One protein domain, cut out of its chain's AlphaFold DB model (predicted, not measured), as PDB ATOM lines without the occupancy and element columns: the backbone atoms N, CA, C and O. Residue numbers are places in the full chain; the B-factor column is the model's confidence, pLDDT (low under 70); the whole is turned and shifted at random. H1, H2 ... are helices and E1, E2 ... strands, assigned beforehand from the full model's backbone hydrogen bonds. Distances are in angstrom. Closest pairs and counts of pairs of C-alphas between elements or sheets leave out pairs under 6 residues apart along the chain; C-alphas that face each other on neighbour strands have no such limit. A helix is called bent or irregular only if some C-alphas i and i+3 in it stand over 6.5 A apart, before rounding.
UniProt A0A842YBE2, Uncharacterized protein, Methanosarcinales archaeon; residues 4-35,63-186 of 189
ATOM      1  N   ASP A   4     427.351 315.847 396.853       70.25
ATOM      2  CA  ASP A   4     426.871 314.508 397.177       70.25
ATOM      3  C   ASP A   4     425.548 314.198 396.484       70.25
ATOM      4  O   ASP A   4     425.400 313.096 395.969       70.25
ATOM      5  N   ASP A   5     424.624 315.163 396.391       70.31
ATOM      6  CA  ASP A   5     423.372 314.995 395.642       70.31
ATOM      7  C   ASP A   5     423.652 314.688 394.160       70.31
ATOM      8  O   ASP A   5     423.001 313.832 393.566       70.31
ATOM      9  N   GLU A   6     424.633 315.354 393.548       72.25
ATOM     10  CA  GLU A   6     424.975 315.159 392.133       72.25
ATOM     11  C   GLU A   6     425.733 313.844 391.886       72.25
ATOM     12  O   GLU A   6     425.473 313.163 390.890       72.25
ATOM     13  N   LEU A   7     426.610 313.430 392.808       74.81
ATOM     14  CA  LEU A   7     427.227 312.098 392.777       74.81
ATOM     15  C   LEU A   7     426.183 310.999 392.973       74.81
ATOM     16  O   LEU A   7     426.182 310.004 392.247       74.81
ATOM     17  N   LEU A   8     425.257 311.206 393.907       75.81
ATOM     18  CA  LEU A   8     424.116 310.335 394.133       75.81
ATOM     19  C   LEU A   8     423.254 310.206 392.884       75.81
ATOM     20  O   LEU A   8     422.917 309.091 392.497       75.81
ATOM     21  N   LEU A   9     422.940 311.309 392.205       74.25
ATOM     22  CA  LEU A   9     422.229 311.271 390.925       74.25
ATOM     23  C   LEU A   9     422.999 310.463 389.872       74.25
ATOM     24  O   LEU A   9     422.383 309.679 389.147       74.25
ATOM     25  N   GLY A  10     424.328 310.576 389.836       68.75
ATOM     26  CA  GLY A  10     425.188 309.737 388.996       68.75
ATOM     27  C   GLY A  10     425.115 308.238 389.327       68.75
ATOM     28  O   GLY A  10     425.280 307.404 388.434       68.75
ATOM     29  N   LEU A  11     424.827 307.884 390.584       72.25
ATOM     30  CA  LEU A  11     424.639 306.501 391.043       72.25
ATOM     31  C   LEU A  11     423.220 305.969 390.799       72.25
ATOM     32  O   LEU A  11     423.064 304.798 390.449       72.25
ATOM     33  N   PHE A  12     422.199 306.814 390.977       71.06
ATOM     34  CA  PHE A  12     420.796 306.482 390.717       71.06
ATOM     35  C   PHE A  12     420.496 306.359 389.226       71.06
ATOM     36  O   PHE A  12     419.659 305.545 388.851       71.06
ATOM     37  N   LYS A  13     421.136 307.195 388.393       69.94
ATOM     38  CA  LYS A  13     420.807 307.382 386.969       69.94
ATOM     39  C   LYS A  13     419.288 307.401 386.715       69.94
ATOM     40  O   LYS A  13     418.790 306.596 385.927       69.94
ATOM     41  N   PRO A  14     418.527 308.268 387.404       67.19
ATOM     42  CA  PRO A  14     417.087 308.305 387.222       67.19
ATOM     43  C   PRO A  14     416.755 308.760 385.796       67.19
ATOM     44  O   PRO A  14     417.431 309.618 385.224       67.19
ATOM     45  N   ASP A  15     415.701 308.194 385.219       69.94
ATOM     46  CA  ASP A  15     415.159 308.634 383.942       69.94
ATOM     47  C   ASP A  15     414.539 310.043 384.047       69.94
ATOM     48  O   ASP A  15     414.478 310.671 385.109       69.94
ATOM     49  N   ARG A  16     414.025 310.560 382.925       68.81
ATOM     50  CA  ARG A  16     413.393 311.893 382.857       68.81
ATOM     51  C   ARG A  16     412.147 312.041 383.743       68.81
ATOM     52  O   ARG A  16     411.659 313.156 383.908       68.81
ATOM     53  N   HIS A  17     411.624 310.947 384.287       65.12
ATOM     54  CA  HIS A  17     410.468 310.903 385.177       65.12
ATOM     55  C   HIS A  17     410.861 310.623 386.634       65.12
ATOM     56  O   HIS A  17     409.981 310.444 387.476       65.12
ATOM     57  N   GLY A  18     412.162 310.591 386.946       61.44
ATOM     58  CA  GLY A  18     412.667 310.296 388.282       61.44
ATOM     59  C   GLY A  18     412.625 308.809 388.643       61.44
ATOM     60  O   GLY A  18     412.853 308.470 389.804       61.44
ATOM     61  N   LYS A  19     412.326 307.914 387.689       67.94
ATOM     62  CA  LYS A  19     412.362 306.468 387.919       67.94
ATOM     63  C   LYS A  19     413.773 305.948 387.735       67.94
ATOM     64  O   LYS A  19     414.448 306.236 386.755       67.94
ATOM     65  N   VAL A  20     414.198 305.142 388.689       68.69
ATOM     66  CA  VAL A  20     415.482 304.458 388.655       68.69
ATOM     67  C   VAL A  20     415.369 303.248 387.715       68.69
ATOM     68  O   VAL A  20     414.460 302.434 387.888       68.69
ATOM     69  N   GLY A  21     416.243 303.158 386.709       62.78
ATOM     70  CA  GLY A  21     416.277 302.044 385.750       62.78
ATOM     71  C   GLY A  21     416.696 300.713 386.387       62.78
ATOM     72  O   GLY A  21     417.285 300.690 387.466       62.78
ATOM     73  N   GLU A  22     416.409 299.586 385.728       63.00
ATOM     74  CA  GLU A  22     416.816 298.249 386.211       63.00
ATOM     75  C   GLU A  22     418.344 298.065 386.267       63.00
ATOM     76  O   GLU A  22     418.845 297.232 387.022       63.00
ATOM     77  N   ASP A  23     419.088 298.864 385.503       63.00
ATOM     78  CA  ASP A  23     420.550 298.916 385.457       63.00
ATOM     79  C   ASP A  23     421.168 299.831 386.528       63.00
ATOM     80  O   ASP A  23     422.394 299.958 386.618       63.00
ATOM     81  N   ALA A  24     420.344 300.486 387.347       64.94
ATOM     82  CA  ALA A  24     420.832 301.402 388.358       64.94
ATOM     83  C   ALA A  24     421.566 300.681 389.487       64.94
ATOM     84  O   ALA A  24     421.117 299.672 390.041       64.94
ATOM     85  N   LEU A  25     422.683 301.276 389.906       66.69
ATOM     86  CA  LEU A  25     423.508 300.737 390.983       66.69
ATOM     87  C   LEU A  25     422.814 300.815 392.345       66.69
ATOM     88  O   LEU A  25     423.217 300.093 393.255       66.69
ATOM     89  N   ILE A  26     421.815 301.693 392.491       69.19
ATOM     90  CA  ILE A  26     421.108 301.989 393.737       69.19
ATOM     91  C   ILE A  26     419.646 302.325 393.430       69.19
ATOM     92  O   ILE A  26     419.395 303.145 392.557       69.19
ATOM     93  N   VAL A  27     418.689 301.769 394.184       66.56
ATOM     94  CA  VAL A  27     417.244 302.074 394.027       66.56
ATOM     95  C   VAL A  27     416.635 302.864 395.173       66.56
ATOM     96  O   VAL A  27     415.569 303.455 395.010       66.56
ATOM     97  N   LYS A  28     417.274 302.874 396.346       67.50
ATOM     98  CA  LYS A  28     416.753 303.585 397.515       67.50
ATOM     99  C   LYS A  28     417.858 303.909 398.516       67.50
ATOM    100  O   LYS A  28     418.651 303.036 398.862       67.50
ATOM    101  N   VAL A  29     417.841 305.137 399.034       67.88
ATOM    102  CA  VAL A  29     418.605 305.536 400.226       67.88
ATOM    103  C   VAL A  29     417.772 305.261 401.466       67.88
ATOM    104  O   VAL A  29     416.600 305.635 401.530       67.88
ATOM    105  N   VAL A  30     418.368 304.607 402.456       66.75
ATOM    106  CA  VAL A  30     417.726 304.341 403.753       66.75
ATOM    107  C   VAL A  30     418.338 305.163 404.888       66.75
ATOM    108  O   VAL A  30     417.760 305.219 405.970       66.75
ATOM    109  N   GLY A  31     419.469 305.828 404.640       63.75
ATOM    110  CA  GLY A  31     420.056 306.820 405.531       63.75
ATOM    111  C   GLY A  31     421.196 307.582 404.857       63.75
ATOM    112  O   GLY A  31     421.917 307.016 404.037       63.75
ATOM    113  N   THR A  32     421.344 308.852 405.222       62.22
ATOM    114  CA  THR A  32     422.492 309.704 404.882       62.22
ATOM    115  C   THR A  32     423.026 310.350 406.154       62.22
ATOM    116  O   THR A  32     422.270 310.572 407.109       62.22
ATOM    117  N   ARG A  33     424.319 310.677 406.180       59.66
ATOM    118  CA  ARG A  33     424.872 311.629 407.150       59.66
ATOM    119  C   ARG A  33     425.196 312.935 406.428       59.66
ATOM    120  O   ARG A  33     425.690 312.912 405.310       59.66
ATOM    121  N   LYS A  34     424.901 314.075 407.061       44.94
ATOM    122  CA  LYS A  34     425.494 315.349 406.640       44.94
ATOM    123  C   LYS A  34     426.948 315.338 407.093       44.94
ATOM    124  O   LYS A  34     427.196 315.134 408.282       44.94
ATOM    125  N   ILE A  35     427.861 315.516 406.151       40.56
ATOM    126  CA  ILE A  35     429.267 315.782 406.422       40.56
ATOM    127  C   ILE A  35     429.393 317.302 406.407       40.56
ATOM    128  O   ILE A  35     429.132 317.936 405.385       40.56
ATOM    129  N   THR A  63     429.160 305.275 410.975       59.12
ATOM    130  CA  THR A  63     428.302 305.874 409.963       59.12
ATOM    131  C   THR A  63     429.053 305.945 408.660       59.12
ATOM    132  O   THR A  63     430.054 306.650 408.583       59.12
ATOM    133  N   SER A  64     428.544 305.240 407.664       64.50
ATOM    134  CA  SER A  64     428.872 305.563 406.288       64.50
ATOM    135  C   SER A  64     428.213 306.874 405.891       64.50
ATOM    136  O   SER A  64     427.221 307.298 406.505       64.50
ATOM    137  N   ASP A  65     428.740 307.476 404.835       72.25
ATOM    138  CA  ASP A  65     428.141 308.661 404.228       72.25
ATOM    139  C   ASP A  65     426.713 308.350 403.785       72.25
ATOM    140  O   ASP A  65     425.772 309.117 404.035       72.25
ATOM    141  N   ILE A  66     426.534 307.165 403.186       74.75
ATOM    142  CA  ILE A  66     425.252 306.720 402.651       74.75
ATOM    143  C   ILE A  66     425.033 305.234 402.943       74.75
ATOM    144  O   ILE A  66     425.944 304.409 402.849       74.75
ATOM    145  N   ILE A  67     423.795 304.882 403.295       74.56
ATOM    146  CA  ILE A  67     423.324 303.497 403.381       74.56
ATOM    147  C   ILE A  67     422.202 303.306 402.367       74.56
ATOM    148  O   ILE A  67     421.216 304.055 402.364       74.56
ATOM    149  N   VAL A  68     422.323 302.277 401.532       73.56
ATOM    150  CA  VAL A  68     421.410 302.056 400.406       73.56
ATOM    151  C   VAL A  68     420.953 300.608 400.258       73.56
ATOM    152  O   VAL A  68     421.506 299.701 400.877       73.56
ATOM    153  N   THR A  69     419.947 300.398 399.407       72.69
ATOM    154  CA  THR A  69     419.538 299.078 398.899       72.69
ATOM    155  C   THR A  69     419.625 299.044 397.374       72.69
ATOM    156  O   THR A  69     419.275 300.032 396.713       72.69
ATOM    157  N   ILE A  70     420.046 297.909 396.815       69.31
ATOM    158  CA  ILE A  70     420.225 297.715 395.367       69.31
ATOM    159  C   ILE A  70     419.113 296.830 394.782       69.31
ATOM    160  O   ILE A  70     418.590 295.979 395.503       69.31
ATOM    161  N   PRO A  71     418.740 297.005 393.498       62.38
ATOM    162  CA  PRO A  71     417.557 296.351 392.928       62.38
ATOM    163  C   PRO A  71     417.594 294.819 392.975       62.38
ATOM    164  O   PRO A  71     416.567 294.192 393.209       62.38
ATOM    165  N   GLN A  72     418.765 294.209 392.792       65.25
ATOM    166  CA  GLN A  72     418.907 292.745 392.798       65.25
ATOM    167  C   GLN A  72     418.931 292.142 394.211       65.25
ATOM    168  O   GLN A  72     418.740 290.942 394.374       65.25
ATOM    169  N   GLU A  73     419.139 292.968 395.239       64.00
ATOM    170  CA  GLU A  73     419.320 292.537 396.626       64.00
ATOM    171  C   GLU A  73     418.419 293.347 397.566       64.00
ATOM    172  O   GLU A  73     418.846 293.814 398.626       64.00
ATOM    173  N   TYR A  74     417.153 293.539 397.174       59.59
ATOM    174  CA  TYR A  74     416.133 294.055 398.089       59.59
ATOM    175  C   TYR A  74     416.241 293.274 399.411       59.59
ATOM    176  O   TYR A  74     416.258 292.049 399.395       59.59
ATOM    177  N   HIS A  75     416.372 294.003 400.528       63.16
ATOM    178  CA  HIS A  75     416.664 293.557 401.909       63.16
ATOM    179  C   HIS A  75     418.123 293.634 402.385       63.16
ATOM    180  O   HIS A  75     418.327 293.733 403.597       63.16
ATOM    181  N   ARG A  76     419.124 293.691 401.500       70.19
ATOM    182  CA  ARG A  76     420.524 293.873 401.917       70.19
ATOM    183  C   ARG A  76     420.897 295.348 401.953       70.19
ATOM    184  O   ARG A  76     420.659 296.097 401.007       70.19
ATOM    185  N   LYS A  77     421.448 295.774 403.092       77.62
ATOM    186  CA  LYS A  77     421.938 297.140 403.294       77.62
ATOM    187  C   LYS A  77     423.400 297.206 402.891       77.62
ATOM    188  O   LYS A  77     424.208 296.424 403.382       77.62
ATOM    189  N   ILE A  78     423.712 298.177 402.049       81.62
ATOM    190  CA  ILE A  78     425.058 298.420 401.543       81.62
ATOM    191  C   ILE A  78     425.536 299.752 402.093       81.62
ATOM    192  O   ILE A  78     424.800 300.742 402.032       81.62
ATOM    193  N   ALA A  79     426.753 299.762 402.626       84.88
ATOM    194  CA  ALA A  79     427.442 300.994 402.981       84.88
ATOM    195  C   ALA A  79     428.166 301.551 401.757       84.88
ATOM    196  O   ALA A  79     428.824 300.815 401.017       84.88
ATOM    197  N   ILE A  80     428.047 302.857 401.555       84.06
ATOM    198  CA  ILE A  80     428.798 303.586 400.544       84.06
ATOM    199  C   ILE A  80     429.617 304.655 401.248       84.06
ATOM    200  O   ILE A  80     429.050 305.471 401.976       84.06
ATOM    201  N   GLU A  81     430.920 304.634 400.985       87.19
ATOM    202  CA  GLU A  81     431.837 305.719 401.326       87.19
ATOM    203  C   GLU A  81     432.126 306.546 400.069       87.19
ATOM    204  O   GLU A  81     432.506 305.994 399.025       87.19
ATOM    205  N   LEU A  82     431.903 307.853 400.161       84.31
ATOM    206  CA  LEU A  82     432.048 308.813 399.074       84.31
ATOM    207  C   LEU A  82     433.260 309.701 399.318       84.31
ATOM    208  O   LEU A  82     433.212 310.682 400.052       84.31
ATOM    209  N   GLU A  83     434.330 309.439 398.578       83.38
ATOM    210  CA  GLU A  83     435.500 310.301 398.613       83.38
ATOM    211  C   GLU A  83     435.308 311.468 397.648       83.38
ATOM    212  O   GLU A  83     435.433 311.356 396.423       83.38
ATOM    213  N   ASN A  84     434.976 312.618 398.220       74.12
ATOM    214  CA  ASN A  84     434.783 313.884 397.515       74.12
ATOM    215  C   ASN A  84     435.788 314.968 397.966       74.12
ATOM    216  O   ASN A  84     435.961 315.967 397.264       74.12
ATOM    217  N   ASN A  85     436.478 314.760 399.096       66.38
ATOM    218  CA  ASN A  85     437.282 315.780 399.763       66.38
ATOM    219  C   ASN A  85     438.535 316.124 398.956       66.38
ATOM    220  O   ASN A  85     439.206 315.227 398.446       66.38
ATOM    221  N   VAL A  86     438.875 317.417 398.877       61.66
ATOM    222  CA  VAL A  86     440.120 317.939 398.295       61.66
ATOM    223  C   VAL A  86     441.371 317.463 399.060       61.66
ATOM    224  O   VAL A  86     442.431 317.241 398.472       61.66
ATOM    225  N   HIS A  87     441.235 317.200 400.353       64.06
ATOM    226  CA  HIS A  87     442.307 316.742 401.237       64.06
ATOM    227  C   HIS A  87     442.070 315.317 401.737       64.06
ATOM    228  O   HIS A  87     442.284 315.007 402.899       64.06
ATOM    229  N   TRP A  88     441.614 314.444 400.844       76.88
ATOM    230  CA  TRP A  88     441.368 313.046 401.168       76.88
ATOM    231  C   TRP A  88     442.617 312.317 401.699       76.88
ATOM    232  O   TRP A  88     443.630 312.206 400.997       76.88
ATOM    233  N   ASP A  89     442.505 311.777 402.918       83.00
ATOM    234  CA  ASP A  89     443.469 310.863 403.530       83.00
ATOM    235  C   ASP A  89     443.028 309.409 403.306       83.00
ATOM    236  O   ASP A  89     442.086 308.894 403.913       83.00
ATOM    237  N   PHE A  90     443.767 308.718 402.439       85.75
ATOM    238  CA  PHE A  90     443.543 307.307 402.142       85.75
ATOM    239  C   PHE A  90     443.623 306.405 403.388       85.75
ATOM    240  O   PHE A  90     442.870 305.442 403.503       85.75
ATOM    241  N   GLY A  91     444.546 306.671 404.315       85.94
ATOM    242  CA  GLY A  91     444.746 305.852 405.508       85.94
ATOM    243  C   GLY A  91     443.615 306.003 406.523       85.94
ATOM    244  O   GLY A  91     443.235 305.031 407.181       85.94
ATOM    245  N   GLU A  92     443.058 307.204 406.661       85.12
ATOM    246  CA  GLU A  92     441.843 307.428 407.447       85.12
ATOM    247  C   GLU A  92     440.630 306.753 406.807       85.12
ATOM    248  O   GLU A  92     439.994 305.920 407.458       85.12
ATOM    249  N   SER A  93     440.400 307.011 405.519       87.06
ATOM    250  CA  SER A  93     439.323 306.379 404.761       87.06
ATOM    251  C   SER A  93     439.388 304.854 404.863       87.06
ATOM    252  O   SER A  93     438.435 304.214 405.297       87.06
ATOM    253  N   LEU A  94     440.538 304.231 404.585       88.31
ATOM    254  CA  LEU A  94     440.654 302.774 404.646       88.31
ATOM    255  C   LEU A  94     440.330 302.218 406.040       88.31
ATOM    256  O   LEU A  94     439.671 301.181 406.152       88.31
ATOM    257  N   ARG A  95     440.773 302.890 407.110       85.44
ATOM    258  CA  ARG A  95     440.426 302.496 408.486       85.44
ATOM    259  C   ARG A  95     438.927 302.594 408.730       85.44
ATOM    260  O   ARG A  95     438.370 301.707 409.374       85.44
ATOM    261  N   GLN A  96     438.288 303.637 408.219       83.75
ATOM    262  CA  GLN A  96     436.854 303.840 408.339       83.75
ATOM    263  C   GLN A  96     436.069 302.766 407.569       83.75
ATOM    264  O   GLN A  96     435.260 302.057 408.167       83.75
ATOM    265  N   VAL A  97     436.393 302.536 406.294       86.94
ATOM    266  CA  VAL A  97     435.728 301.525 405.456       86.94
ATOM    267  C   VAL A  97     435.899 300.106 406.025       86.94
ATOM    268  O   VAL A  97     434.970 299.297 405.996       86.94
ATOM    269  N   LYS A  98     437.047 299.790 406.640       86.06
ATOM    270  CA  LYS A  98     437.244 298.511 407.349       86.06
ATOM    271  C   LYS A  98     436.270 298.303 408.507       86.06
ATOM    272  O   LYS A  98     435.835 297.173 408.713       86.06
ATOM    273  N   LYS A  99     435.869 299.360 409.223       84.56
ATOM    274  CA  LYS A  99     434.849 299.245 410.280       84.56
ATOM    275  C   LYS A  99     433.492 298.831 409.703       84.56
ATOM    276  O   LYS A  99     432.766 298.083 410.355       84.56
ATOM    277  N   TYR A 100     433.168 299.248 408.476       82.38
ATOM    278  CA  TYR A 100     431.899 298.904 407.826       82.38
ATOM    279  C   TYR A 100     431.774 297.422 407.497       82.38
ATOM    280  O   TYR A 100     430.675 296.890 407.619       82.38
ATOM    281  N   LYS A 101     432.873 296.723 407.189       75.44
ATOM    282  CA  LYS A 101     432.838 295.273 406.913       75.44
ATOM    283  C   LYS A 101     432.207 294.440 408.023       75.44
ATOM    284  O   LYS A 101     431.699 293.356 407.767       75.44
ATOM    285  N   HIS A 102     432.273 294.916 409.264       76.06
ATOM    286  CA  HIS A 102     431.676 294.222 410.399       76.06
ATOM    287  C   HIS A 102     430.166 294.467 410.524       76.06
ATOM    288  O   HIS A 102     429.480 293.688 411.178       76.06
ATOM    289  N   ALA A 103     429.656 295.544 409.923       74.94
ATOM    290  CA  ALA A 103     428.272 295.995 410.050       74.94
ATOM    291  C   ALA A 103     427.445 295.823 408.762       74.94
ATOM    292  O   ALA A 103     426.216 295.768 408.835       74.94
ATOM    293  N   PHE A 104     428.096 295.735 407.600       81.38
ATOM    294  CA  PHE A 104     427.463 295.666 406.287       81.38
ATOM    295  C   PHE A 104     428.040 294.509 405.469       81.38
ATOM    296  O   PHE A 104     429.247 294.282 405.465       81.38
ATOM    297  N   GLU A 105     427.163 293.789 404.766       79.56
ATOM    298  CA  GLU A 105     427.532 292.642 403.924       79.56
ATOM    299  C   GLU A 105     428.302 293.079 402.667       79.56
ATOM    300  O   GLU A 105     429.249 292.411 402.258       79.56
ATOM    301  N   ASP A 106     427.936 294.233 402.103       84.94
ATOM    302  CA  ASP A 106     428.655 294.895 401.013       84.94
ATOM    303  C   ASP A 106     429.036 296.314 401.447       84.94
ATOM    304  O   ASP A 106     428.275 297.028 402.113       84.94
ATOM    305  N   THR A 107     430.241 296.719 401.070       87.88
ATOM    306  CA  THR A 107     430.753 298.069 401.271       87.88
ATOM    307  C   THR A 107     431.433 298.518 399.990       87.88
ATOM    308  O   THR A 107     432.360 297.868 399.495       87.88
ATOM    309  N   ARG A 108     430.974 299.653 399.467       89.50
ATOM    310  CA  ARG A 108     431.457 300.234 398.217       89.50
ATOM    311  C   ARG A 108     432.186 301.528 398.506       89.50
ATOM    312  O   ARG A 108     431.693 302.361 399.261       89.50
ATOM    313  N   VAL A 109     433.334 301.698 397.870       90.06
ATOM    314  CA  VAL A 109     434.136 302.918 397.977       90.06
ATOM    315  C   VAL A 109     434.089 303.632 396.641       90.06
ATOM    316  O   VAL A 109     434.406 303.043 395.606       90.06
ATOM    317  N   ILE A 110     433.673 304.890 396.647       89.75
ATOM    318  CA  ILE A 110     433.564 305.714 395.451       89.75
ATOM    319  C   ILE A 110     434.639 306.786 395.537       89.75
ATOM    320  O   ILE A 110     434.557 307.665 396.386       89.75
ATOM    321  N   ILE A 111     435.645 306.723 394.662       89.56
ATOM    322  CA  ILE A 111     436.778 307.653 394.685       89.56
ATOM    323  C   ILE A 111     436.903 308.466 393.392       89.56
ATOM    324  O   ILE A 111     436.529 307.986 392.319       89.56
ATOM    325  N   PRO A 112     437.461 309.684 393.443       88.75
ATOM    326  CA  PRO A 112     437.734 310.478 392.257       88.75
ATOM    327  C   PRO A 112     438.700 309.749 391.315       88.75
ATOM    328  O   PRO A 112     439.659 309.107 391.745       88.75
ATOM    329  N   THR A 113     438.512 309.899 390.005       90.06
ATOM    330  CA  THR A 113     439.364 309.250 388.989       90.06
ATOM    331  C   THR A 113     440.832 309.686 389.092       90.06
ATOM    332  O   THR A 113     441.739 308.886 388.871       90.06
ATOM    333  N   GLU A 114     441.082 310.928 389.506       86.44
ATOM    334  CA  GLU A 114     442.412 311.472 389.839       86.44
ATOM    335  C   GLU A 114     443.148 310.670 390.936       86.44
ATOM    336  O   GLU A 114     444.376 310.694 391.019       86.44
ATOM    337  N   TYR A 115     442.413 309.886 391.724       89.38
ATOM    338  CA  TYR A 115     442.910 309.032 392.796       89.38
ATOM    339  C   TYR A 115     442.868 307.537 392.488       89.38
ATOM    340  O   TYR A 115     443.117 306.709 393.366       89.38
ATOM    341  N   LYS A 116     442.681 307.171 391.218       92.38
ATOM    342  CA  LYS A 116     442.660 305.778 390.747       92.38
ATOM    343  C   LYS A 116     443.817 304.913 391.268       92.38
ATOM    344  O   LYS A 116     443.625 303.720 391.474       92.38
ATOM    345  N   ARG A 117     444.999 305.487 391.532       93.12
ATOM    346  CA  ARG A 117     446.165 304.761 392.081       93.12
ATOM    347  C   ARG A 117     445.896 304.030 393.405       93.12
ATOM    348  O   ARG A 117     446.607 303.085 393.716       93.12
ATOM    349  N   PHE A 118     444.894 304.460 394.172       93.19
ATOM    350  CA  PHE A 118     444.517 303.848 395.447       93.19
ATOM    351  C   PHE A 118     443.421 302.781 395.304       93.19
ATOM    352  O   PHE A 118     443.236 301.976 396.213       93.19
ATOM    353  N   ALA A 119     442.726 302.719 394.161       93.75
ATOM    354  CA  ALA A 119     441.679 301.726 393.914       93.75
ATOM    355  C   ALA A 119     442.155 300.266 394.082       93.75
ATOM    356  O   ALA A 119     441.439 299.492 394.721       93.75
ATOM    357  N   PRO A 120     443.366 299.870 393.622       95.31
ATOM    358  CA  PRO A 120     443.895 298.533 393.890       95.31
ATOM    359  C   PRO A 120     443.999 298.200 395.380       95.31
ATOM    360  O   PRO A 120     443.795 297.056 395.763       95.31
ATOM    361  N   LEU A 121     444.299 299.186 396.230       94.00
ATOM    362  CA  LEU A 121     444.499 298.957 397.660       94.00
ATOM    363  C   LEU A 121     443.176 298.613 398.353       94.00
ATOM    364  O   LEU A 121     443.122 297.648 399.108       94.00
ATOM    365  N   TYR A 122     442.096 299.328 398.032       93.31
ATOM    366  CA  TYR A 122     440.754 298.953 398.490       93.31
ATOM    367  C   TYR A 122     440.315 297.594 397.934       93.31
ATOM    368  O   TYR A 122     439.750 296.780 398.664       93.31
ATOM    369  N   LYS A 123     440.607 297.305 396.658       93.50
ATOM    370  CA  LYS A 123     440.281 296.002 396.061       93.50
ATOM    371  C   LYS A 123     441.002 294.839 396.736       93.50
ATOM    372  O   LYS A 123     440.373 293.817 396.988       93.50
ATOM    373  N   ASN A 124     442.283 294.994 397.064       92.88
ATOM    374  CA  ASN A 124     443.063 293.974 397.775       92.88
ATOM    375  C   ASN A 124     442.493 293.678 399.164       92.88
ATOM    376  O   ASN A 124     442.593 292.562 399.662       92.88
ATOM    377  N   GLU A 125     441.854 294.675 399.770       90.50
ATOM    378  CA  GLU A 125     441.135 294.535 401.029       90.50
ATOM    379  C   GLU A 125     439.734 293.941 400.832       90.50
ATOM    380  O   GLU A 125     439.033 293.730 401.810       90.50
ATOM    381  N   GLY A 126     439.313 293.628 399.603       90.00
ATOM    382  CA  GLY A 126     438.041 292.985 399.275       90.00
ATOM    383  C   GLY A 126     436.851 293.941 399.177       90.00
ATOM    384  O   GLY A 126     435.725 293.508 399.406       90.00
ATOM    385  N   PHE A 127     437.083 295.225 398.896       91.56
ATOM    386  CA  PHE A 127     436.020 296.201 398.648       91.56
ATOM    387  C   PHE A 127     435.720 296.345 397.157       91.56
ATOM    388  O   PHE A 127     436.623 296.274 396.318       91.56
ATOM    389  N   ARG A 128     434.457 296.632 396.823       91.19
ATOM    390  CA  ARG A 128     434.102 297.109 395.482       91.19
ATOM    391  C   ARG A 128     434.443 298.586 395.376       91.19
ATOM    392  O   ARG A 128     434.088 299.375 396.250       91.19
ATOM    393  N   VAL A 129     435.127 298.952 394.301       92.31
ATOM    394  CA  VAL A 129     435.626 300.314 394.106       92.31
ATOM    395  C   VAL A 129     435.028 300.888 392.841       92.31
ATOM    396  O   VAL A 129     435.059 300.254 391.790       92.31
ATOM    397  N   TYR A 130     434.523 302.106 392.940       91.88
ATOM    398  CA  TYR A 130     434.018 302.871 391.817       91.88
ATOM    399  C   TYR A 130     434.852 304.134 391.660       91.88
ATOM    400  O   TYR A 130     435.256 304.762 392.635       91.88
ATOM    401  N   LEU A 131     435.107 304.501 390.413       91.69
ATOM    402  CA  LEU A 131     435.744 305.750 390.045       91.69
ATOM    403  C   LEU A 131     434.680 306.720 389.565       91.69
ATOM    404  O   LEU A 131     433.856 306.362 388.719       91.69
ATOM    405  N   TRP A 132     434.733 307.952 390.054       89.44
ATOM    406  CA  TRP A 132     433.894 309.028 389.553       89.44
ATOM    407  C   TRP A 132     434.712 310.135 388.886       89.44
ATOM    408  O   TRP A 132     435.881 310.364 389.212       89.44
ATOM    409  N   LYS A 133     434.115 310.817 387.912       88.81
ATOM    410  CA  LYS A 133     434.630 312.059 387.317       88.81
ATOM    411  C   LYS A 133     433.459 312.989 387.020       88.81
ATOM    412  O   LYS A 133     432.382 312.516 386.676       88.81
ATOM    413  N   ALA A 134     433.669 314.291 387.150       88.81
ATOM    414  CA  ALA A 134     432.673 315.308 386.831       88.81
ATOM    415  C   ALA A 134     433.374 316.639 386.536       88.81
ATOM    416  O   ALA A 134     434.520 316.854 386.950       88.81
ATOM    417  N   LYS A 135     432.673 317.561 385.879       87.62
ATOM    418  CA  LYS A 135     433.058 318.976 385.871       87.62
ATOM    419  C   LYS A 135     432.662 319.584 387.208       87.62
ATOM    420  O   LYS A 135     431.561 319.366 387.683       87.62
ATOM    421  N   ARG A 136     433.540 320.359 387.821       85.50
ATOM    422  CA  ARG A 136     433.310 321.077 389.075       85.50
ATOM    423  C   ARG A 136     432.784 322.481 388.780       85.50
ATOM    424  O   ARG A 136     433.354 323.182 387.941       85.50
ATOM    425  N   LYS A 137     431.709 322.879 389.464       87.44
ATOM    426  CA  LYS A 137     431.093 324.212 389.413       87.44
ATOM    427  C   LYS A 137     431.730 325.094 390.482       87.44
ATOM    428  O   LYS A 137     431.457 324.933 391.666       87.44
ATOM    429  N   TRP A 138     432.554 326.039 390.055       87.62
ATOM    430  CA  TRP A 138     433.231 326.995 390.925       87.62
ATOM    431  C   TRP A 138     432.548 328.356 390.857       87.62
ATOM    432  O   TRP A 138     432.543 328.994 389.800       87.62
ATOM    433  N   GLN A 139     431.989 328.824 391.965       88.56
ATOM    434  CA  GLN A 139     431.412 330.154 392.072       88.56
ATOM    435  C   GLN A 139     432.492 331.156 392.479       88.56
ATOM    436  O   GLN A 139     433.084 331.051 393.546       88.56
ATOM    437  N   CYS A 140     432.744 332.149 391.627       89.81
ATOM    438  CA  CYS A 140     433.622 333.264 391.976       89.81
ATOM    439  C   CYS A 140     432.963 334.122 393.062       89.81
ATOM    440  O   CYS A 140     431.912 334.713 392.810       89.81
ATOM    441  N   LEU A 141     433.605 334.273 394.220       88.81
ATOM    442  CA  LEU A 141     433.073 335.059 395.340       88.81
ATOM    443  C   LEU A 141     432.985 336.561 395.040       88.81
ATOM    444  O   LEU A 141     432.166 337.265 395.621       88.81
ATOM    445  N   ARG A 142     433.781 337.066 394.086       87.31
ATOM    446  CA  ARG A 142     433.767 338.491 393.708       87.31
ATOM    447  C   ARG A 142     432.607 338.894 392.805       87.31
ATOM    448  O   ARG A 142     432.137 340.021 392.892       87.31
ATOM    449  N   CYS A 143     432.207 338.030 391.874       89.44
ATOM    450  CA  CYS A 143     431.216 338.382 390.849       89.44
ATOM    451  C   CYS A 143     430.059 337.386 390.719       89.44
ATOM    452  O   CYS A 143     429.221 337.533 389.835       89.44
ATOM    453  N   GLY A 144     430.040 336.332 391.536       88.19
ATOM    454  CA  GLY A 144     429.008 335.297 391.538       88.19
ATOM    455  C   GLY A 144     428.991 334.385 390.307       88.19
ATOM    456  O   GLY A 144     428.170 333.474 390.250       88.19
ATOM    457  N   THR A 145     429.870 334.594 389.320       92.19
ATOM    458  CA  THR A 145     429.880 333.792 388.086       92.19
ATOM    459  C   THR A 145     430.325 332.357 388.365       92.19
ATOM    460  O   THR A 145     431.375 332.139 388.977       92.19
ATOM    461  N   ILE A 146     429.563 331.389 387.850       90.00
ATOM    462  CA  ILE A 146     429.890 329.962 387.909       90.00
ATOM    463  C   ILE A 146     430.818 329.604 386.748       90.00
ATOM    464  O   ILE A 146     430.523 329.865 385.584       90.00
ATOM    465  N   ASN A 147     431.948 328.993 387.078       88.81
ATOM    466  CA  ASN A 147     432.946 328.516 386.135       88.81
ATOM    467  C   ASN A 147     433.025 326.991 386.223       88.81
ATOM    468  O   ASN A 147     433.069 326.433 387.316       88.81
ATOM    469  N   LEU A 148     433.077 326.325 385.074       89.00
ATOM    470  CA  LEU A 148     433.180 324.870 384.994       89.00
ATOM    471  C   LEU A 148     434.628 324.461 384.744       89.00
ATOM    472  O   LEU A 148     435.291 325.015 383.865       89.00
ATOM    473  N   ASN A 149     435.118 323.484 385.500       84.81
ATOM    474  CA  ASN A 149     436.446 322.913 385.302       84.81
ATOM    475  C   ASN A 149     436.457 321.442 385.711       84.81
ATOM    476  O   ASN A 149     435.943 321.098 386.765       84.81
ATOM    477  N   GLU A 150     437.084 320.570 384.933       79.25
ATOM    478  CA  GLU A 150     437.290 319.175 385.348       79.25
ATOM    479  C   GLU A 150     438.329 319.070 386.468       79.25
ATOM    480  O   GLU A 150     438.282 318.160 387.292       79.25
ATOM    481  N   ASN A 151     439.250 320.033 386.548       76.56
ATOM    482  CA  ASN A 151     440.297 320.019 387.554       76.56
ATOM    483  C   ASN A 151     439.785 320.447 388.926       76.56
ATOM    484  O   ASN A 151     438.876 321.263 389.081       76.56
ATOM    485  N   ARG A 152     440.485 319.938 389.932       74.69
ATOM    486  CA  ARG A 152     440.282 320.261 391.339       74.69
ATOM    487  C   ARG A 152     440.717 321.667 391.733       74.69
ATOM    488  O   ARG A 152     440.390 322.140 392.809       74.69
ATOM    489  N   ILE A 153     441.509 322.300 390.876       79.94
ATOM    490  CA  ILE A 153     442.001 323.652 391.088       79.94
ATOM    491  C   ILE A 153     440.955 324.624 390.526       79.94
ATOM    492  O   ILE A 153     440.555 324.452 389.364       79.94
ATOM    493  N   PRO A 154     440.557 325.658 391.291       80.50
ATOM    494  CA  PRO A 154     439.656 326.689 390.801       80.50
ATOM    495  C   PRO A 154     440.155 327.303 389.480       80.50
ATOM    496  O   PRO A 154     441.354 327.587 389.339       80.50
ATOM    497  N   PRO A 155     439.279 327.491 388.478       82.50
ATOM    498  CA  PRO A 155     439.643 328.121 387.215       82.50
ATOM    499  C   PRO A 155     439.829 329.639 387.371       82.50
ATOM    500  O   PRO A 155     439.468 330.239 388.378       82.50
ATOM    501  N   LYS A 156     440.353 330.300 386.332       84.81
ATOM    502  CA  LYS A 156     440.301 331.771 386.250       84.81
ATOM    503  C   LYS A 156     438.859 332.217 386.030       84.81
ATOM    504  O   LYS A 156     438.162 331.614 385.215       84.81
ATOM    505  N   CYS A 157     438.450 333.312 386.669       87.38
ATOM    506  CA  CYS A 157     437.102 333.835 386.487       87.38
ATOM    507  C   CYS A 157     436.908 334.333 385.044       87.38
ATOM    508  O   CYS A 157     437.659 335.186 384.562       87.38
ATOM    509  N   ASN A 158     435.887 333.818 384.358       86.38
ATOM    510  CA  ASN A 158     435.451 334.302 383.045       86.38
ATOM    511  C   ASN A 158     434.324 335.356 383.126       86.38
ATOM    512  O   ASN A 158     433.899 335.878 382.095       86.38
ATOM    513  N   GLY A 159     433.858 335.656 384.339       86.38
ATOM    514  CA  GLY A 159     432.722 336.522 384.606       86.38
ATOM    515  C   GLY A 159     432.992 338.004 384.403       86.38
ATOM    516  O   GLY A 159     434.125 338.448 384.183       86.38
ATOM    517  N   LYS A 160     431.921 338.782 384.533       85.25
ATOM    518  CA  LYS A 160     431.978 340.241 384.609       85.25
ATOM    519  C   LYS A 160     431.651 340.695 386.026       85.25
ATOM    520  O   LYS A 160     430.876 340.031 386.704       85.25
ATOM    521  N   ASP A 161     432.276 341.772 386.483       80.44
ATOM    522  CA  ASP A 161     431.931 342.413 387.751       80.44
ATOM    523  C   ASP A 161     430.611 343.203 387.651       80.44
ATOM    524  O   ASP A 161     429.964 343.243 386.599       80.44
ATOM    525  N   SER A 162     430.204 343.825 388.759       76.25
ATOM    526  CA  SER A 162     428.992 344.651 388.850       76.25
ATOM    527  C   SER A 162     428.998 345.860 387.907       76.25
ATOM    528  O   SER A 162     427.935 346.386 387.589       76.25
ATOM    529  N   GLU A 163     430.169 346.278 387.423       79.81
ATOM    530  CA  GLU A 163     430.343 347.364 386.455       79.81
ATOM    531  C   GLU A 163     430.401 346.857 385.000       79.81
ATOM    532  O   GLU A 163     430.596 347.638 384.066       79.81
ATOM    533  N   GLY A 164     430.248 345.547 384.776       79.50
ATOM    534  CA  GLY A 164     430.290 344.930 383.452       79.50
ATOM    535  C   GLY A 164     431.699 344.751 382.871       79.50
ATOM    536  O   GLY A 164     431.828 344.359 381.704       79.50
ATOM    537  N   LYS A 165     432.759 344.997 383.653       84.88
ATOM    538  CA  LYS A 165     434.160 344.764 383.260       84.88
ATOM    539  C   LYS A 165     434.549 343.315 383.533       84.88
ATOM    540  O   LYS A 165     433.934 342.628 384.339       84.88
ATOM    541  N   LYS A 166     435.581 342.815 382.844       86.88
ATOM    542  CA  LYS A 166     436.080 341.449 383.063       86.88
ATOM    543  C   LYS A 166     436.566 341.309 384.505       86.88
ATOM    544  O   LYS A 166     437.448 342.058 384.923       86.88
ATOM    545  N   CYS A 167     436.032 340.326 385.223       85.44
ATOM    546  CA  CYS A 167     436.410 340.073 386.602       85.44
ATOM    547  C   CYS A 167     437.916 339.787 386.681       85.44
ATOM    548  O   CYS A 167     438.443 338.903 386.003       85.44
ATOM    549  N   SER A 168     438.618 340.563 387.504       83.06
ATOM    550  CA  SER A 168     440.065 340.460 387.690       83.06
ATOM    551  C   SER A 168     440.461 339.423 388.741       83.06
ATOM    552  O   SER A 168     441.640 339.352 389.096       83.06
ATOM    553  N   ASN A 169     439.508 338.617 389.226       82.00
ATOM    554  CA  ASN A 169     439.782 337.582 390.209       82.00
ATOM    555  C   ASN A 169     440.783 336.557 389.645       82.00
ATOM    556  O   ASN A 169     440.524 335.859 388.658       82.00
ATOM    557  N   LYS A 170     441.947 336.506 390.293       76.19
ATOM    558  CA  LYS A 170     443.021 335.538 390.058       76.19
ATOM    559  C   LYS A 170     443.328 334.714 391.312       76.19
ATOM    560  O   LYS A 170     444.176 333.828 391.223       76.19
ATOM    561  N   SER A 171     442.706 335.039 392.447       82.75
ATOM    562  CA  SER A 171     442.937 334.347 393.708       82.75
ATOM    563  C   SER A 171     442.187 333.023 393.705       82.75
ATOM    564  O   SER A 171     441.054 332.957 393.233       82.75
ATOM    565  N   ARG A 172     442.820 331.962 394.206       79.31
ATOM    566  CA  ARG A 172     442.171 330.647 394.320       79.31
ATOM    567  C   ARG A 172     441.187 330.610 395.481       79.31
ATOM    568  O   ARG A 172     440.152 329.973 395.347       79.31
ATOM    569  N   ASP A 173     441.477 331.361 396.533       82.88
ATOM    570  CA  ASP A 173     440.706 331.389 397.782       82.88
ATOM    571  C   ASP A 173     439.427 332.235 397.652       82.88
ATOM    572  O   ASP A 173     438.632 332.355 398.573       82.88
ATOM    573  N   GLU A 174     439.205 332.828 396.476       87.19
ATOM    574  CA  GLU A 174     438.001 333.593 396.146       87.19
ATOM    575  C   GLU A 174     437.052 332.799 395.232       87.19
ATOM    576  O   GLU A 174     436.325 333.380 394.414       87.19
ATOM    577  N   PHE A 175     437.091 331.469 395.332       86.81
ATOM    578  CA  PHE A 175     436.188 330.559 394.642       86.81
ATOM    579  C   PHE A 175     435.643 329.499 395.588       86.81
ATOM    580  O   PHE A 175     436.410 328.754 396.190       86.81
ATOM    581  N   ASP A 176     434.324 329.343 395.565       84.75
ATOM    582  CA  ASP A 176     433.640 328.266 396.269       84.75
ATOM    583  C   ASP A 176     433.271 327.146 395.301       84.75
ATOM    584  O   ASP A 176     432.757 327.387 394.203       84.75
ATOM    585  N   LEU A 177     433.512 325.900 395.703       83.00
ATOM    586  CA  LEU A 177     432.993 324.739 394.990       83.00
ATOM    587  C   LEU A 177     431.518 324.555 395.357       83.00
ATOM    588  O   LEU A 177     431.196 324.136 396.463       83.00
ATOM    589  N   VAL A 178     430.620 324.851 394.419       83.31
ATOM    590  CA  VAL A 178     429.165 324.868 394.665       83.31
ATOM    591  C   VAL A 178     428.421 323.680 394.058       83.31
ATOM    592  O   VAL A 178     427.211 323.562 394.231       83.31
ATOM    593  N   GLY A 179     429.123 322.810 393.329       82.81
ATOM    594  CA  GLY A 179     428.552 321.595 392.752       82.81
ATOM    595  C   GLY A 179     429.426 320.957 391.673       82.81
ATOM    596  O   GLY A 179     430.591 321.306 391.479       82.81
ATOM    597  N   LEU A 180     428.820 320.039 390.940       84.81
ATOM    598  CA  LEU A 180     429.336 319.182 389.891       84.81
ATOM    599  C   LEU A 180     428.393 319.198 388.675       84.81
ATOM    600  O   LEU A 180     427.215 319.526 388.753       84.81
ATOM    601  N   GLU A 181     428.900 318.834 387.510       82.88
ATOM    602  CA  GLU A 181     428.135 318.650 386.281       82.88
ATOM    603  C   GLU A 181     428.683 317.446 385.523       82.88
ATOM    604  O   GLU A 181     429.883 317.169 385.581       82.88
ATOM    605  N   ASP A 182     427.809 316.740 384.804       83.56
ATOM    606  CA  ASP A 182     428.172 315.568 384.003       83.56
ATOM    607  C   ASP A 182     428.898 314.480 384.821       83.56
ATOM    608  O   ASP A 182     429.916 313.933 384.395       83.56
ATOM    609  N   ALA A 183     428.399 314.186 386.028       84.25
ATOM    610  CA  ALA A 183     428.993 313.171 386.890       84.25
ATOM    611  C   ALA A 183     428.855 311.767 386.277       84.25
ATOM    612  O   ALA A 183     427.758 311.242 386.093       84.25
ATOM    613  N   GLU A 184     429.991 311.136 385.993       85.44
ATOM    614  CA  GLU A 184     430.085 309.745 385.561       85.44
ATOM    615  C   GLU A 184     430.685 308.900 386.682       85.44
ATOM    616  O   GLU A 184     431.750 309.234 387.200       85.44
ATOM    617  N   VAL A 185     430.057 307.762 386.988       86.69
ATOM    618  CA  VAL A 185     430.577 306.754 387.922       86.69
ATOM    619  C   VAL A 185     430.734 305.418 387.196       86.69
ATOM    620  O   VAL A 185     429.825 304.989 386.479       86.69
ATOM    621  N   LYS A 186     431.890 304.766 387.354       89.62
ATOM    622  CA  LYS A 186     432.217 303.472 386.729       89.62
ATOM    623  C   LYS A 186     432.914 302.560 387.726       89.62
ATOM    624  O   LYS A 186     433.708 303.033 388.532       89.62
TER     625      LYS A 186
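AT A GLANCE: This is residues 4 to 35 and 63 to 186 of the 189 residues of an uncharacterized protein of Methanosarcinales archaeon (UniProt A0A842YBE2). A twisted sheet curls round helix H1, with H2 and H3 packed on its E3, E4 and E5 outside the curl; from this body a long arm reaches away, made of the far part of E5 with E6 and E7 beside it and ending in loops within residues 150 to 174. The printed part has 156 residues, with three named helices and seven named strands in the order H1 E1 E2 E3 H2 E4 H3 E5 E6 E7, class mixed. The sheet is branched at E5, with parallel and antiparallel pairs. The whole is only just compact, close to loose, with a radius of gyration of the C-alphas of 18.0 A and spans of 58 by 40 by 24 A.

IN THESE COORDINATES: H1, residues 4 to 12, begins at C-alpha 4 (426.871, 314.508, 397.177). E1 is residues 28 to 32, E2 66 to 69 and E3 78 to 82. H2, residues 90 to 100, measures 15.4 A, and E4, residues 106 to 112, 20.0 A. H3, residues 113 to 124, measures 18.0 A and is irregular: C-alphas 114 and 117 are 8.0 A apart. E5, residues 128 to 140, measures 36.3 A, ending at (433.622, 333.264, 391.976). E6 is residues 146 to 149. E7, residues 175 to 186, measures 28.5 A, bends by 64 degrees at residue 182 and ends at (432.217, 303.472, 386.729).

HOW THE PARTS SIT: The strongly twisted sheet curls round H1, whose closest C-alphas to E7 are Gly 10 and Ala 183, 5.5 A. E1 and E2 are antiparallel, with N 30 and O 67 at 2.9 A, within hydrogen-bond range. E2 and E3 form an antiparallel hairpin, N 80 to O 66 2.9 A. E3 and E4 are parallel, N 108 to O 79 2.9 A, as are E4 and E5, N 111 to O 130 2.8 A. E3, H2, E4 and E4, H3, E5 are strand-helix-strand units, parallel neighbour strands with a helix between, both right-handed crossovers. H2 has a height over the sheet of 9.5 A and H3 of 7.4 A; both run along E4, at 13 degrees on the local plane. H2 and H3 are close but not clearly touching, the C-alphas of Leu 94 and Tyr 122 being 7.2 A apart. E5 and E6 form an antiparallel hairpin, N 136 to O 149 2.7 A. E4 and E6 lie on one side of E5 and antiparallel E7 on the other side, N 181 to O 135 2.7 A. Every O i to N i+4 pair is within range in H1, 6 of 7 in H2 and 3 of 8 in H3, where 7 of 9 O i to N i+3 pairs are.

THE WHOLE: The C-alphas farthest apart, of His 102 and Glu 163, are 58.3 A apart. Residues 36 to 62 are not printed, and C-alphas 35 and 63 are 10.6 A apart across the cut. The links H1 to E1 and E6 to E7 are long. The mean pLDDT of the printed part is 79.7; 35 residues are under 70, among them residues 13 to 35.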